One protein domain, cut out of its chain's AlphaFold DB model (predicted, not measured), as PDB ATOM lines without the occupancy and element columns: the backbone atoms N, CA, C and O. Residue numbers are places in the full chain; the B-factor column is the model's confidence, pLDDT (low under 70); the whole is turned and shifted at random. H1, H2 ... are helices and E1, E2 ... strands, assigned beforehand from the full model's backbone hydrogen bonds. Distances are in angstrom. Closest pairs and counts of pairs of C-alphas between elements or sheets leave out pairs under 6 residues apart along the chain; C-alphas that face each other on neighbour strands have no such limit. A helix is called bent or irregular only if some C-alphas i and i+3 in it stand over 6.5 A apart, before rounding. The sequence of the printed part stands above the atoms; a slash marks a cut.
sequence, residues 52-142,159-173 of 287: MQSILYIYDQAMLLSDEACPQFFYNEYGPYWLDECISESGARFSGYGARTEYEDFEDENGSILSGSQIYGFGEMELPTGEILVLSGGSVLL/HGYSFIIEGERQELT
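AT A GLANCE: This is residues 52 to 142 and 159 to 173 of the 287 residues of an uncharacterized protein of Proteobacteria bacterium (UniProt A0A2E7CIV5). One twisted sheet of seven strands is bent into a trough and curls round a single helix, H1, which lies in the hollow over one face; the other face is bare. The long hairpin of E3 and E4 reaches out at one end and makes the longest axis. The printed part has 106 residues, with one named helix followed by seven named strands, H1 E1 E2 E3 E4 E5 E6 E7. The sheet's order is E1 - E2 - E3 - E4 - E5 - E6 - E7, all antiparallel, and the class is mostly strand. The whole is compact, with a radius of gyration of the C-alphas of 14.2 A and spans of 43 by 31 by 20 A.

IN THESE COORDINATES: Start with the longest strand, E3, residues 93 to 107: find C-alpha 93 at (77.630, 2.750, 1.815) and read on 35.4 A to C-alpha 107 at (82.337, 37.606, -2.451). E4, residues 113 to 126, comes back over 33.7 A, and E5, residues 132 to 142, covers 23.2 A. The shorter strands are E1, residues 72 to 76, E2, residues 79 to 83, E6, residues 162 to 165, and E7, residues 168 to 171. H1, residues 52 to 64, begins at C-alpha 52, (68.849, 21.726, 2.226), and is 18.3 A long.

HOW THE PARTS SIT: Look first at the inner strands E3 and E4, a hairpin at 178 degrees, where N 99 and O 120 are 2.8 A apart, within hydrogen-bond range. E3 bends by 87 degrees at residue 96, E4 by 94 degrees at residue 123 and E5 by 98 degrees at residue 137. E4 and E5 are antiparallel at 171 degrees, with N 119 and O 139 at 2.8 A. Next to E5, E6 has N 134 and O 162 at 2.8 A, and E6 forms a hairpin with the edge strand E7, N 163 and O 170 at 2.9 A. On the other side of E3 is E2, with N 82 and O 98 at 2.8 A, and then the edge strand E1, with N 74 and O 81 at 2.8 A. E1 to E5 form a meander, each strand the antiparallel neighbour of the one before. H1 is on the sheet, giving two layers, a helix on one face of a sheet. Its closest C-alphas to E5 are those of Met 52 and Leu 141, 6.1 A, and to E4 those of Ala 62 and Met 125, 6.8 A. H1 and E3 are near each other, with 7 pairs of C-alphas within 10 A. In H1 every O i to N i+4 pair is within hydrogen-bond range. E1 and E7 are apart.

THE WHOLE: The two C-alphas farthest apart are those of Glu 89 and Asn 110, 45.2 A. Residues 143 to 158 are not printed; C-alphas 142 and 159 are 18.7 A apart across the cut. Of the links that are printed whole, none is long. The mean pLDDT of the printed part is 96.1, and no printed residue is under 70.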
ATOM      1  N   MET A  52      67.510  22.220   2.508       90.12
ATOM      2  CA  MET A  52      68.849  21.726   2.226       90.12
ATOM      3  C   MET A  52      69.593  21.229   3.467       90.12
ATOM      4  O   MET A  52      70.501  20.404   3.343       90.12
ATOM      5  N   GLN A  53      69.189  21.672   4.659       90.69
ATOM      6  CA  GLN A  53      69.797  21.256   5.912       90.69
ATOM      7  C   GLN A  53      69.728  19.736   6.119       90.69
ATOM      8  O   GLN A  53      70.695  19.144   6.597       90.69
ATOM      9  N   SER A  54      68.634  19.081   5.714       90.56
ATOM     10  CA  SER A  54      68.496  17.619   5.816       90.56
ATOM     11  C   SER A  54      69.442  16.879   4.867       90.56
ATOM     12  O   SER A  54      70.044  15.879   5.257       90.56
ATOM     13  N   ILE A  55      69.628  17.395   3.646       93.56
ATOM     14  CA  ILE A  55      70.584  16.837   2.680       93.56
ATOM     15  C   ILE A  55      72.009  16.961   3.221       93.56
ATOM     16  O   ILE A  55      72.746  15.975   3.249       93.56
ATOM     17  N   LEU A  56      72.383  18.159   3.681       94.25
ATOM     18  CA  LEU A  56      73.703  18.423   4.252       94.25
ATOM     19  C   LEU A  56      73.958  17.553   5.483       94.25
ATOM     20  O   LEU A  56      75.029  16.971   5.607       94.25
ATOM     21  N   TYR A  57      72.958  17.390   6.352       93.94
ATOM     22  CA  TYR A  57      73.065  16.534   7.526       93.94
ATOM     23  C   TYR A  57      73.428  15.088   7.161       93.94
ATOM     24  O   TYR A  57      74.416  14.569   7.681       93.94
ATOM     25  N   ILE A  58      72.673  14.439   6.263       95.75
ATOM     26  CA  ILE A  58      72.948  13.039   5.892       95.75
ATOM     27  C   ILE A  58      74.299  12.930   5.183       95.75
ATOM     28  O   ILE A  58      75.077  12.022   5.489       95.75
ATOM     29  N   TYR A  59      74.599  13.866   4.277       97.31
ATOM     30  CA  TYR A  59      75.887  13.907   3.589       97.31
ATOM     31  C   TYR A  59      77.045  13.958   4.598       97.31
ATOM     32  O   TYR A  59      77.993  13.178   4.503       97.31
ATOM     33  N   ASP A  60      76.936  14.816   5.609       96.94
ATOM     34  CA  ASP A  60      77.972  15.022   6.618       96.94
ATOM     35  C   ASP A  60      78.114  13.828   7.550       96.94
ATOM     36  O   ASP A  60      79.235  13.418   7.854       96.94
ATOM     37  N   GLN A  61      76.999  13.217   7.960       97.94
ATOM     38  CA  GLN A  61      77.041  11.983   8.744       97.94
ATOM     39  C   GLN A  61      77.723  10.852   7.975       97.94
ATOM     40  O   GLN A  61      78.566  10.155   8.535       97.94
ATOM     41  N   ALA A  62      77.426  10.689   6.688       97.62
ATOM     42  CA  ALA A  62      78.078   9.672   5.873       97.62
ATOM     43  C   ALA A  62      79.578   9.953   5.729       97.62
ATOM     44  O   ALA A  62      80.385   9.046   5.917       97.62
ATOM     45  N   MET A  63      79.974  11.206   5.474       97.44
ATOM     46  CA  MET A  63      81.391  11.579   5.390       97.44
ATOM     47  C   MET A  63      82.136  11.357   6.711       97.44
ATOM     48  O   MET A  63      83.287  10.929   6.687       97.44
ATOM     49  N   LEU A  64      81.498  11.564   7.867       97.94
ATOM     50  CA  LEU A  64      82.085  11.232   9.175       97.94
ATOM     51  C   LEU A  64      82.300   9.724   9.381       97.94
ATOM     52  O   LEU A  64      83.147   9.335  10.183       97.94
ATOM     53  N   LEU A  65      81.544   8.886   8.671       98.12
ATOM     54  CA  LEU A  65      81.651   7.425   8.692       98.12
ATOM     55  C   LEU A  65      82.531   6.868   7.565       98.12
ATOM     56  O   LEU A  65      82.625   5.644   7.427       98.12
ATOM     57  N   SER A  66      83.152   7.737   6.764       97.69
ATOM     58  CA  SER A  66      84.154   7.344   5.774       97.69
ATOM     59  C   SER A  66      85.440   6.833   6.433       97.69
ATOM     60  O   SER A  66      85.704   7.068   7.614       97.69
ATOM     61  N   ASP A  67      86.250   6.120   5.660       97.25
ATOM     62  CA  ASP A  67      87.581   5.664   6.045       97.25
ATOM     63  C   ASP A  67      88.582   5.851   4.890       97.25
ATOM     64  O   ASP A  67      88.257   6.415   3.846       97.25
ATOM     65  N   GLU A  68      89.828   5.400   5.074       95.69
ATOM     66  CA  GLU A  68      90.884   5.559   4.064       95.69
ATOM     67  C   GLU A  68      90.576   4.856   2.727       95.69
ATOM     68  O   GLU A  68      91.164   5.211   1.704       95.69
ATOM     69  N   ALA A  69      89.691   3.853   2.720       96.19
ATOM     70  CA  ALA A  69      89.334   3.077   1.539       96.19
ATOM     71  C   ALA A  69      87.980   3.482   0.929       96.19
ATOM     72  O   ALA A  69      87.757   3.195  -0.252       96.19
ATOM     73  N   CYS A  70      87.086   4.114   1.701       97.81
ATOM     74  CA  CYS A  70      85.718   4.405   1.286       97.81
ATOM     75  C   CYS A  70      85.160   5.741   1.840       97.81
ATOM     76  O   CYS A  70      85.036   5.874   3.058       97.81
ATOM     77  N   PRO A  71      84.730   6.691   0.981       97.62
ATOM     78  CA  PRO A  71      84.751   6.601  -0.473       97.62
ATOM     79  C   PRO A  71      86.119   6.967  -1.064       97.62
ATOM     80  O   PRO A  71      86.953   7.603  -0.422       97.62
ATOM     81  N   GLN A  72      86.367   6.553  -2.310       97.19
ATOM     82  CA  GLN A  72      87.611   6.899  -2.996       97.19
ATOM     83  C   GLN A  72      87.555   8.340  -3.497       97.19
ATOM     84  O   GLN A  72      86.725   8.685  -4.339       97.19
ATOM     85  N   PHE A  73      88.463   9.174  -2.990       97.38
ATOM     86  CA  PHE A  73      88.560  10.574  -3.382       97.38
ATOM     87  C   PHE A  73      89.514  10.792  -4.558       97.38
ATOM     88  O   PHE A  73      90.622  10.256  -4.623       97.38
ATOM     89  N   PHE A  74      89.090  11.673  -5.452       97.12
ATOM     90  CA  PHE A  74      89.821  12.170  -6.605       97.12
ATOM     91  C   PHE A  74      89.833  13.702  -6.567       97.12
ATOM     92  O   PHE A  74      89.063  14.323  -5.840       97.12
ATOM     93  N   TYR A  75      90.705  14.325  -7.361       97.00
ATOM     94  CA  TYR A  75      90.862  15.780  -7.397       97.00
ATOM     95  C   TYR A  75      90.794  16.301  -8.831       97.00
ATOM     96  O   TYR A  75      91.366  15.704  -9.746       97.00
ATOM     97  N   ASN A  76      90.120  17.433  -9.020       93.81
ATOM     98  CA  ASN A  76      90.125  18.206 -10.262       93.81
ATOM     99  C   ASN A  76      90.326  19.707  -9.960       93.81
ATOM    100  O   ASN A  76      90.687  20.077  -8.843       93.81
ATOM    101  N   GLU A  77      90.129  20.579 -10.954       92.69
ATOM    102  CA  GLU A  77      90.279  22.037 -10.789       92.69
ATOM    103  C   GLU A  77      89.224  22.687  -9.875       92.69
ATOM    104  O   GLU A  77      89.427  23.809  -9.419       92.69
ATOM    105  N   TYR A  78      88.129  21.982  -9.581       88.81
ATOM    106  CA  TYR A  78      87.032  22.435  -8.723       88.81
ATOM    107  C   TYR A  78      87.129  21.902  -7.287       88.81
ATOM    108  O   TYR A  78      86.404  22.378  -6.419       88.81
ATOM    109  N   GLY A  79      88.028  20.947  -7.022       93.06
ATOM    110  CA  GLY A  79      88.276  20.406  -5.687       93.06
ATOM    111  C   GLY A  79      88.201  18.877  -5.605       93.06
ATOM    112  O   GLY A  79      88.312  18.187  -6.628       93.06
ATOM    113  N   PRO A  80      88.092  18.332  -4.379       96.19
ATOM    114  CA  PRO A  80      87.911  16.907  -4.159       96.19
ATOM    115  C   PRO A  80      86.500  16.452  -4.549       96.19
ATOM    116  O   PRO A  80      85.515  17.149  -4.313       96.19
ATOM    117  N   TYR A  81      86.402  15.243  -5.088       97.38
ATOM    118  CA  TYR A  81      85.142  14.535  -5.299       97.38
ATOM    119  C   TYR A  81      85.338  13.053  -5.001       97.38
ATOM    120  O   TYR A  81      86.443  12.533  -5.161       97.38
ATOM    121  N   TRP A  82      84.284  12.373  -4.573       97.88
ATOM    122  CA  TRP A  82      84.286  10.926  -4.433       97.88
ATOM    123  C   TRP A  82      83.575  10.264  -5.613       97.88
ATOM    124  O   TRP A  82      82.684  10.854  -6.226       97.88
ATOM    125  N   LEU A  83      84.002   9.051  -5.953       97.00
ATOM    126  CA  LEU A  83      83.471   8.246  -7.052       97.00
ATOM    127  C   LEU A  83      83.606   6.759  -6.694       97.00
ATOM    128  O   LEU A  83      84.534   6.402  -5.969       97.00
ATOM    129  N   ASP A  84      82.745   5.929  -7.293       95.31
ATOM    130  CA  ASP A  84      82.694   4.455  -7.207       95.31
ATOM    131  C   ASP A  84      81.718   3.934  -6.131       95.31
ATOM    132  O   ASP A  84      81.049   4.707  -5.443       95.31
ATOM    133  N   GLU A  85      81.573   2.610  -6.044       98.00
ATOM    134  CA  GLU A  85      80.781   1.923  -5.023       98.00
ATOM    135  C   GLU A  85      81.677   1.288  -3.956       98.00
ATOM    136  O   GLU A  85      82.595   0.520  -4.256       98.00
ATOM    137  N   CYS A  86      81.389   1.564  -2.686       98.38
ATOM    138  CA  CYS A  86      82.094   0.953  -1.567       98.38
ATOM    139  C   CYS A  86      81.256   0.953  -0.284       98.38
ATOM    140  O   CYS A  86      80.194   1.574  -0.195       98.38
ATOM    141  N   ILE A  87      81.753   0.234   0.723       98.56
ATOM    142  CA  ILE A  87      81.202   0.207   2.078       98.56
ATOM    143  C   ILE A  87      82.363   0.441   3.043       98.56
ATOM    144  O   ILE A  87      83.365  -0.271   2.956       98.56
ATOM    145  N   SER A  88      82.231   1.423   3.933       98.31
ATOM    146  CA  SER A  88      83.239   1.720   4.950       98.31
ATOM    147  C   SER A  88      83.251   0.664   6.059       98.31
ATOM    148  O   SER A  88      82.288  -0.083   6.248       98.31
ATOM    149  N   GLU A  89      84.318   0.614   6.853       98.44
ATOM    150  CA  GLU A  89      84.418  -0.234   8.046       98.44
ATOM    151  C   GLU A  89      83.311   0.068   9.066       98.44
ATOM    152  O   GLU A  89      82.865  -0.826   9.789       98.44
ATOM    153  N   SER A  90      82.831   1.316   9.094       98.19
ATOM    154  CA  SER A  90      81.707   1.745   9.934       98.19
ATOM    155  C   SER A  90      80.341   1.340   9.366       98.19
ATOM    156  O   SER A  90      79.333   1.496  10.051       98.19
ATOM    157  N   GLY A  91      80.294   0.801   8.142       98.12
ATOM    158  CA  GLY A  91      79.089   0.312   7.475       98.12
ATOM    159  C   GLY A  91      78.369   1.337   6.598       98.12
ATOM    160  O   GLY A  91      77.301   1.012   6.083       98.12
ATOM    161  N   ALA A  92      78.911   2.547   6.424       98.50
ATOM    162  CA  ALA A  92      78.329   3.531   5.514       98.50
ATOM    163  C   ALA A  92      78.577   3.097   4.066       98.50
ATOM    164  O   ALA A  92      79.690   2.693   3.721       98.50
ATOM    165  N   ARG A  93      77.547   3.155   3.223       98.62
ATOM    166  CA  ARG A  93      77.630   2.750   1.815       98.62
ATOM    167  C   ARG A  93      77.592   3.979   0.926       98.62
ATOM    168  O   ARG A  93      76.805   4.892   1.160       98.62
ATOM    169  N   PHE A  94      78.421   3.967  -0.106       98.56
ATOM    170  CA  PHE A  94      78.503   5.020  -1.109       98.56
ATOM    171  C   PHE A  94      78.376   4.360  -2.474       98.56
ATOM    172  O   PHE A  94      78.983   3.315  -2.704       98.56
ATOM    173  N   SER A  95      77.589   4.947  -3.368       98.44
ATOM    174  CA  SER A  95      77.465   4.505  -4.756       98.44
ATOM    175  C   SER A  95      77.294   5.714  -5.667       98.44
ATOM    176  O   SER A  95      76.529   6.624  -5.357       98.44
ATOM    177  N   GLY A  96      77.994   5.735  -6.800       97.88
ATOM    178  CA  GLY A  96      77.940   6.836  -7.763       97.88
ATOM    179  C   GLY A  96      79.060   7.847  -7.548       97.88
ATOM    180  O   GLY A  96      80.220   7.456  -7.421       97.88
ATOM    181  N   TYR A  97      78.738   9.140  -7.573       97.06
ATOM    182  CA  TYR A  97      79.708  10.200  -7.306       97.06
ATOM    183  C   TYR A  97      79.082  11.391  -6.582       97.06
ATOM    184  O   TYR A  97      77.897  11.690  -6.755       97.06
ATOM    185  N   GLY A  98      79.916  12.127  -5.854       97.56
ATOM    186  CA  GLY A  98      79.524  13.369  -5.208       97.56
ATOM    187  C   GLY A  98      80.713  14.268  -4.896       97.56
ATOM    188  O   GLY A  98      81.849  13.824  -4.732       97.56
ATOM    189  N   ALA A  99      80.446  15.561  -4.832       97.50
ATOM    190  CA  ALA A  99      81.384  16.590  -4.435       97.50
ATOM    191  C   ALA A  99      80.664  17.574  -3.516       97.50
ATOM    192  O   ALA A  99      79.493  17.887  -3.732       97.50
ATOM    193  N   ARG A 100      81.387  18.072  -2.514       96.75
ATOM    194  CA  ARG A 100      80.931  19.147  -1.637       96.75
ATOM    195  C   ARG A 100      81.910  20.307  -1.739       96.75
ATOM    196  O   ARG A 100      83.123  20.102  -1.680       96.75
ATOM    197  N   THR A 101      81.379  21.507  -1.899       96.56
ATOM    198  CA  THR A 101      82.135  22.755  -1.926       96.56
ATOM    199  C   THR A 101      81.652  23.633  -0.786       96.56
ATOM    200  O   THR A 101      80.473  23.971  -0.728       96.56
ATOM    201  N   GLU A 102      82.578  24.004   0.096       96.56
ATOM    202  CA  GLU A 102      82.338  24.985   1.150       96.56
ATOM    203  C   GLU A 102      82.673  26.386   0.657       96.56
ATOM    204  O   GLU A 102      83.688  26.599  -0.015       96.56
ATOM    205  N   TYR A 103      81.833  27.336   1.041       96.38
ATOM    206  CA  TYR A 103      82.032  28.758   0.843       96.38
ATOM    207  C   TYR A 103      82.223  29.406   2.211       96.38
ATOM    208  O   TYR A 103      81.385  29.253   3.099       96.38
ATOM    209  N   GLU A 104      83.331  30.123   2.369       97.69
ATOM    210  CA  GLU A 104      83.650  30.925   3.551       97.69
ATOM    211  C   GLU A 104      83.961  32.338   3.062       97.69
ATOM    212  O   GLU A 104      84.891  32.520   2.272       97.69
ATOM    213  N   ASP A 105      83.143  33.308   3.479       96.88
ATOM    214  CA  ASP A 105      83.247  34.719   3.088       96.88
ATOM    215  C   ASP A 105      83.444  34.925   1.568       96.88
ATOM    216  O   ASP A 105      84.243  35.750   1.114       96.88
ATOM    217  N   PHE A 106      82.723  34.146   0.755       96.44
ATOM    218  CA  PHE A 106      82.778  34.226  -0.699       96.44
ATOM    219  C   PHE A 106      82.098  35.508  -1.187       96.44
ATOM    220  O   PHE A 106      80.889  35.669  -1.031       96.44
ATOM    221  N   GLU A 107      82.867  36.401  -1.809       97.50
ATOM    222  CA  GLU A 107      82.337  37.606  -2.451       97.50
ATOM    223  C   GLU A 107      81.811  37.284  -3.862       97.50
ATOM    224  O   GLU A 107      82.564  36.809  -4.722       97.50
ATOM    225  N   ASP A 108      80.520  37.528  -4.101       94.81
ATOM    226  CA  ASP A 108      79.894  37.363  -5.416       94.81
ATOM    227  C   ASP A 108      80.069  38.601  -6.321       94.81
ATOM    228  O   ASP A 108      80.626  39.629  -5.939       94.81
ATOM    229  N   GLU A 109      79.587  38.516  -7.565       94.75
ATOM    230  CA  GLU A 109      79.689  39.619  -8.535       94.75
ATOM    231  C   GLU A 109      78.875  40.866  -8.136       94.75
ATOM    232  O   GLU A 109      79.132  41.956  -8.650       94.75
ATOM    233  N   ASN A 110      77.920  40.724  -7.211       93.56
ATOM    234  CA  ASN A 110      77.074  41.803  -6.704       93.56
ATOM    235  C   ASN A 110      77.634  42.443  -5.415       93.56
ATOM    236  O   ASN A 110      77.016  43.368  -4.877       93.56
ATOM    237  N   GLY A 111      78.794  41.983  -4.927       96.19
ATOM    238  CA  GLY A 111      79.413  42.436  -3.678       96.19
ATOM    239  C   GLY A 111      78.773  41.845  -2.421       96.19
ATOM    240  O   GLY A 111      78.938  42.402  -1.335       96.19
ATOM    241  N   SER A 112      78.019  40.755  -2.558       97.38
ATOM    242  CA  SER A 112      77.485  39.999  -1.427       97.38
ATOM    243  C   SER A 112      78.564  39.086  -0.862       97.38
ATOM    244  O   SER A 112      79.299  38.465  -1.624       97.38
ATOM    245  N   ILE A 113      78.633  38.964   0.462       98.19
ATOM    246  CA  ILE A 113      79.550  38.059   1.162       98.19
ATOM    247  C   ILE A 113      78.737  36.864   1.649       98.19
ATOM    248  O   ILE A 113      77.887  37.016   2.526       98.19
ATOM    249  N   LEU A 114      78.994  35.694   1.068       97.94
ATOM    250  CA  LEU A 114      78.229  34.464   1.256       97.94
ATOM    251  C   LEU A 114      79.066  33.375   1.931       97.94
ATOM    252  O   LEU A 114      80.236  33.177   1.611       97.94
ATOM    253  N   SER A 115      78.431  32.613   2.809       98.19
ATOM    254  CA  SER A 115      78.964  31.390   3.404       98.19
ATOM    255  C   SER A 115      77.939  30.264   3.303       98.19
ATOM    256  O   SER A 115      76.739  30.508   3.195       98.19
ATOM    257  N   GLY A 116      78.406  29.021   3.314       96.81
ATOM    258  CA  GLY A 116      77.545  27.843   3.254       96.81
ATOM    259  C   GLY A 116      78.139  26.747   2.385       96.81
ATOM    260  O   GLY A 116      79.356  26.656   2.221       96.81
ATOM    261  N   SER A 117      77.282  25.909   1.814       96.75
ATOM    262  CA  SER A 117      77.719  24.687   1.146       96.75
ATOM    263  C   SER A 117      76.946  24.425  -0.139       96.75
ATOM    264  O   SER A 117      75.738  24.647  -0.236       96.75
ATOM    265  N   GLN A 118      77.647  23.863  -1.116       96.62
ATOM    266  CA  GLN A 118      77.064  23.254  -2.302       96.62
ATOM    267  C   GLN A 118      77.415  21.767  -2.330       96.62
ATOM    268  O   GLN A 118      78.566  21.393  -2.113       96.62
ATOM    269  N   ILE A 119      76.439  20.921  -2.649       97.19
ATOM    270  CA  ILE A 119      76.647  19.518  -3.002       97.19
ATOM    271  C   ILE A 119      76.289  19.340  -4.474       97.19
ATOM    272  O   ILE A 119      75.261  19.827  -4.936       97.19
ATOM    273  N   TYR A 120      77.118  18.609  -5.208       97.44
ATOM    274  CA  TYR A 120      76.816  18.168  -6.564       97.44
ATOM    275  C   TYR A 120      77.106  16.678  -6.698       97.44
ATOM    276  O   TYR A 120      78.186  16.230  -6.318       97.44
ATOM    277  N   GLY A 121      76.179  15.897  -7.246       97.12
ATOM    278  CA  GLY A 121      76.383  14.458  -7.372       97.12
ATOM    279  C   GLY A 121      75.265  13.715  -8.085       97.12
ATOM    280  O   GLY A 121      74.164  14.226  -8.267       97.12
ATOM    281  N   PHE A 122      75.574  12.481  -8.472       97.88
ATOM    282  CA  PHE A 122      74.601  11.490  -8.922       97.88
ATOM    283  C   PHE A 122      74.976  10.171  -8.265       97.88
ATOM    284  O   PHE A 122      76.005   9.573  -8.597       97.88
ATOM    285  N   GLY A 123      74.171   9.739  -7.302       97.69
ATOM    286  CA  GLY A 123      74.538   8.612  -6.461       97.69
ATOM    287  C   GLY A 123      73.617   8.412  -5.273       97.69
ATOM    288  O   GLY A 123      72.580   9.059  -5.151       97.69
ATOM    289  N   GLU A 124      74.024   7.509  -4.397       98.44
ATOM    290  CA  GLU A 124      73.328   7.166  -3.167       98.44
ATOM    291  C   GLU A 124      74.338   7.031  -2.026       98.44
ATOM    292  O   GLU A 124      75.454   6.532  -2.206       98.44
ATOM    293  N   MET A 125      73.934   7.496  -0.851       98.38
ATOM    294  CA  MET A 125      74.665   7.370   0.399       98.38
ATOM    295  C   MET A 125      73.723   6.745   1.425       98.38
ATOM    296  O   MET A 125      72.618   7.244   1.620       98.38
ATOM    297  N   GLU A 126      74.142   5.662   2.072       98.44
ATOM    298  CA  GLU A 126      73.351   4.951   3.083       98.44
ATOM    299  C   GLU A 126      74.136   4.898   4.396       98.44
ATOM    300  O   GLU A 126      75.272   4.410   4.441       98.44
ATOM    301  N   LEU A 127      73.536   5.410   5.470       98.31
ATOM    302  CA  LEU A 127      74.090   5.322   6.816       98.31
ATOM    303  C   LEU A 127      73.807   3.932   7.417       98.31
ATOM    304  O   LEU A 127      72.772   3.334   7.126       98.31
ATOM    305  N   PRO A 128      74.645   3.426   8.343       97.94
ATOM    306  CA  PRO A 128      74.395   2.161   9.052       97.94
ATOM    307  C   PRO A 128      73.073   2.130   9.835       97.94
ATOM    308  O   PRO A 128      72.565   1.063  10.179       97.94
ATOM    309  N   THR A 129      72.551   3.308  10.166       97.19
ATOM    310  CA  THR A 129      71.283   3.547  10.858       97.19
ATOM    311  C   THR A 129      70.061   3.431   9.935       97.19
ATOM    312  O   THR A 129      68.943   3.305  10.435       97.19
ATOM    313  N   GLY A 130      70.266   3.346   8.615       97.00
ATOM    314  CA  GLY A 130      69.229   3.131   7.606       97.00
ATOM    315  C   GLY A 130      68.737   4.403   6.916       97.00
ATOM    316  O   GLY A 130      67.877   4.307   6.041       97.00
ATOM    317  N   GLU A 131      69.250   5.581   7.281       98.06
ATOM    318  CA  GLU A 131      69.015   6.799   6.512       98.06
ATOM    319  C   GLU A 131      69.703   6.712   5.153       98.06
ATOM    320  O   GLU A 131      70.835   6.238   5.033       98.06
ATOM    321  N   ILE A 132      69.011   7.204   4.129       97.62
ATOM    322  CA  ILE A 132      69.477   7.186   2.744       97.62
ATOM    323  C   ILE A 132      69.420   8.607   2.202       97.62
ATOM    324  O   ILE A 132      68.450   9.316   2.452       97.62
ATOM    325  N   LEU A 133      70.428   9.008   1.435       97.81
ATOM    326  CA  LEU A 133      70.431  10.213   0.617       97.81
ATOM    327  C   LEU A 133      70.699   9.826  -0.837       97.81
ATOM    328  O   LEU A 133      71.756   9.287  -1.152       97.81
ATOM    329  N   VAL A 134      69.760  10.146  -1.720       97.88
ATOM    330  CA  VAL A 134      69.928  10.070  -3.172       97.88
ATOM    331  C   VAL A 134      70.305  11.455  -3.687       97.88
ATOM    332  O   VAL A 134      69.594  12.435  -3.459       97.88
ATOM    333  N   LEU A 135      71.430  11.526  -4.390       97.44
ATOM    334  CA  LEU A 135      71.967  12.729  -5.017       97.44
ATOM    335  C   LEU A 135      71.559  12.763  -6.492       97.44
ATOM    336  O   LEU A 135      71.729  11.765  -7.198       97.44
ATOM    337  N   SER A 136      71.070  13.908  -6.972       96.31
ATOM    338  CA  SER A 136      70.704  14.095  -8.380       96.31
ATOM    339  C   SER A 136      70.879  15.549  -8.816       96.31
ATOM    340  O   SER A 136      69.963  16.360  -8.701       96.31
ATOM    341  N   GLY A 137      72.053  15.878  -9.353       96.25
ATOM    342  CA  GLY A 137      72.367  17.224  -9.829       96.25
ATOM    343  C   GLY A 137      73.037  18.070  -8.755       96.25
ATOM    344  O   GLY A 137      73.966  17.599  -8.099       96.25
ATOM    345  N   GLY A 138      72.639  19.339  -8.653       95.75
ATOM    346  CA  GLY A 138      73.180  20.311  -7.711       95.75
ATOM    347  C   GLY A 138      72.203  20.707  -6.611       95.75
ATOM    348  O   GLY A 138      70.995  20.777  -6.811       95.75
ATOM    349  N   SER A 139      72.778  21.028  -5.461       96.25
ATOM    350  CA  SER A 139      72.100  21.460  -4.249       96.25
ATOM    351  C   SER A 139      72.944  22.521  -3.564       96.25
ATOM    352  O   SER A 139      74.150  22.335  -3.430       96.25
ATOM    353  N   VAL A 140      72.352  23.616  -3.112       96.75
ATOM    354  CA  VAL A 140      73.079  24.740  -2.515       96.75
ATOM    355  C   VAL A 140      72.283  25.338  -1.366       96.75
ATOM    356  O   VAL A 140      71.073  25.506  -1.483       96.75
ATOM    357  N   LEU A 141      72.975  25.653  -0.274       96.75
ATOM    358  CA  LEU A 141      72.475  26.438   0.850       96.75
ATOM    359  C   LEU A 141      73.532  27.484   1.188       96.75
ATOM    360  O   LEU A 141      74.647  27.133   1.572       96.75
ATOM    361  N   LEU A 142      73.187  28.752   1.002       97.38
ATOM    362  CA  LEU A 142      74.059  29.889   1.259       97.38
ATOM    363  C   LEU A 142      73.329  30.904   2.129       97.38
ATOM    364  O   LEU A 142      72.144  31.170   1.940       97.38
ATOM    365  N   HIS A 159      65.922  18.536  -9.444       91.19
ATOM    366  CA  HIS A 159      64.973  17.436  -9.300       91.19
ATOM    367  C   HIS A 159      65.690  16.092  -9.094       91.19
ATOM    368  O   HIS A 159      66.711  15.809  -9.728       91.19
ATOM    369  N   GLY A 160      65.088  15.232  -8.268       89.62
ATOM    370  CA  GLY A 160      65.515  13.846  -8.066       89.62
ATOM    371  C   GLY A 160      66.363  13.631  -6.815       89.62
ATOM    372  O   GLY A 160      66.747  12.496  -6.537       89.62
ATOM    373  N   TYR A 161      66.646  14.691  -6.051       94.25
ATOM    374  CA  TYR A 161      67.115  14.524  -4.682       94.25
ATOM    375  C   TYR A 161      66.023  13.844  -3.862       94.25
ATOM    376  O   TYR A 161      64.855  14.220  -3.932       94.25
ATOM    377  N   SER A 162      66.400  12.860  -3.061       94.88
ATOM    378  CA  SER A 162      65.493  12.274  -2.078       94.88
ATOM    379  C   SER A 162      66.262  11.796  -0.870       94.88
ATOM    380  O   SER A 162      67.466  11.550  -0.941       94.88
ATOM    381  N   PHE A 163      65.572  11.667   0.250       94.44
ATOM    382  CA  PHE A 163      66.165  11.106   1.446       94.44
ATOM    383  C   PHE A 163      65.172  10.272   2.239       94.44
ATOM    384  O   PHE A 163      63.960  10.416   2.100       94.44
ATOM    385  N   ILE A 164      65.707   9.380   3.066       95.50
ATOM    386  CA  ILE A 164      64.956   8.596   4.039       95.50
ATOM    387  C   ILE A 164      65.510   8.930   5.418       95.50
ATOM    388  O   ILE A 164      66.689   8.695   5.664       95.50
ATOM    389  N   ILE A 165      64.671   9.455   6.308       91.69
ATOM    390  CA  ILE A 165      64.996   9.700   7.720       91.69
ATOM    391  C   ILE A 165      63.897   9.045   8.553       91.69
ATOM    392  O   ILE A 165      62.721   9.183   8.237       91.69
ATOM    393  N   GLU A 166      64.270   8.266   9.572       92.25
ATOM    394  CA  GLU A 166      63.312   7.548  10.436       92.25
ATOM    395  C   GLU A 166      62.307   6.653   9.667       92.25
ATOM    396  O   GLU A 166      61.219   6.339  10.148       92.25
ATOM    397  N   GLY A 167      62.685   6.192   8.468       92.25
ATOM    398  CA  GLY A 167      61.848   5.364   7.591       92.25
ATOM    399  C   GLY A 167      60.851   6.143   6.725       92.25
ATOM    400  O   GLY A 167      60.150   5.526   5.921       92.25
ATOM    401  N   GLU A 168      60.804   7.469   6.841       92.00
ATOM    402  CA  GLU A 168      59.994   8.332   5.986       92.00
ATOM    403  C   GLU A 168      60.822   8.818   4.797       92.00
ATOM    404  O   GLU A 168      61.890   9.408   4.962       92.00
ATOM    405  N   ARG A 169      60.333   8.535   3.585       92.69
ATOM    406  CA  ARG A 169      60.959   8.974   2.337       92.69
ATOM    407  C   ARG A 169      60.404  10.333   1.932       92.69
ATOM    408  O   ARG A 169      59.194  10.468   1.767       92.69
ATOM    409  N   GLN A 170      61.293  11.286   1.694       91.50
ATOM    410  CA  GLN A 170      60.975  12.589   1.133       91.50
ATOM    411  C   GLN A 170      61.664  12.739  -0.223       91.50
ATOM    412  O   GLN A 170      62.877  12.583  -0.340       91.50
ATOM    413  N   GLU A 171      60.870  13.022  -1.249       92.38
ATOM    414  CA  GLU A 171      61.336  13.381  -2.589       92.38
ATOM    415  C   GLU A 171      61.375  14.901  -2.703       92.38
ATOM    416  O   GLU A 171      60.471  15.585  -2.220       92.38
ATOM    417  N   LEU A 172      62.410  15.426  -3.348       92.69
ATOM    418  CA  LEU A 172      62.552  16.847  -3.607       92.69
ATOM    419  C   LEU A 172      62.359  17.137  -5.095       92.69
ATOM    420  O   LEU A 172      63.029  16.601  -5.990       92.69
ATOM    421  N   THR A 173      61.413  18.025  -5.365       93.50
ATOM    422  CA  THR A 173      61.216  18.643  -6.670       93.50
ATOM    423  C   THR A 173      62.147  19.831  -6.834       93.50
ATOM    424  O   THR A 173      62.583  20.416  -5.855       93.50
TER     425      THR A 173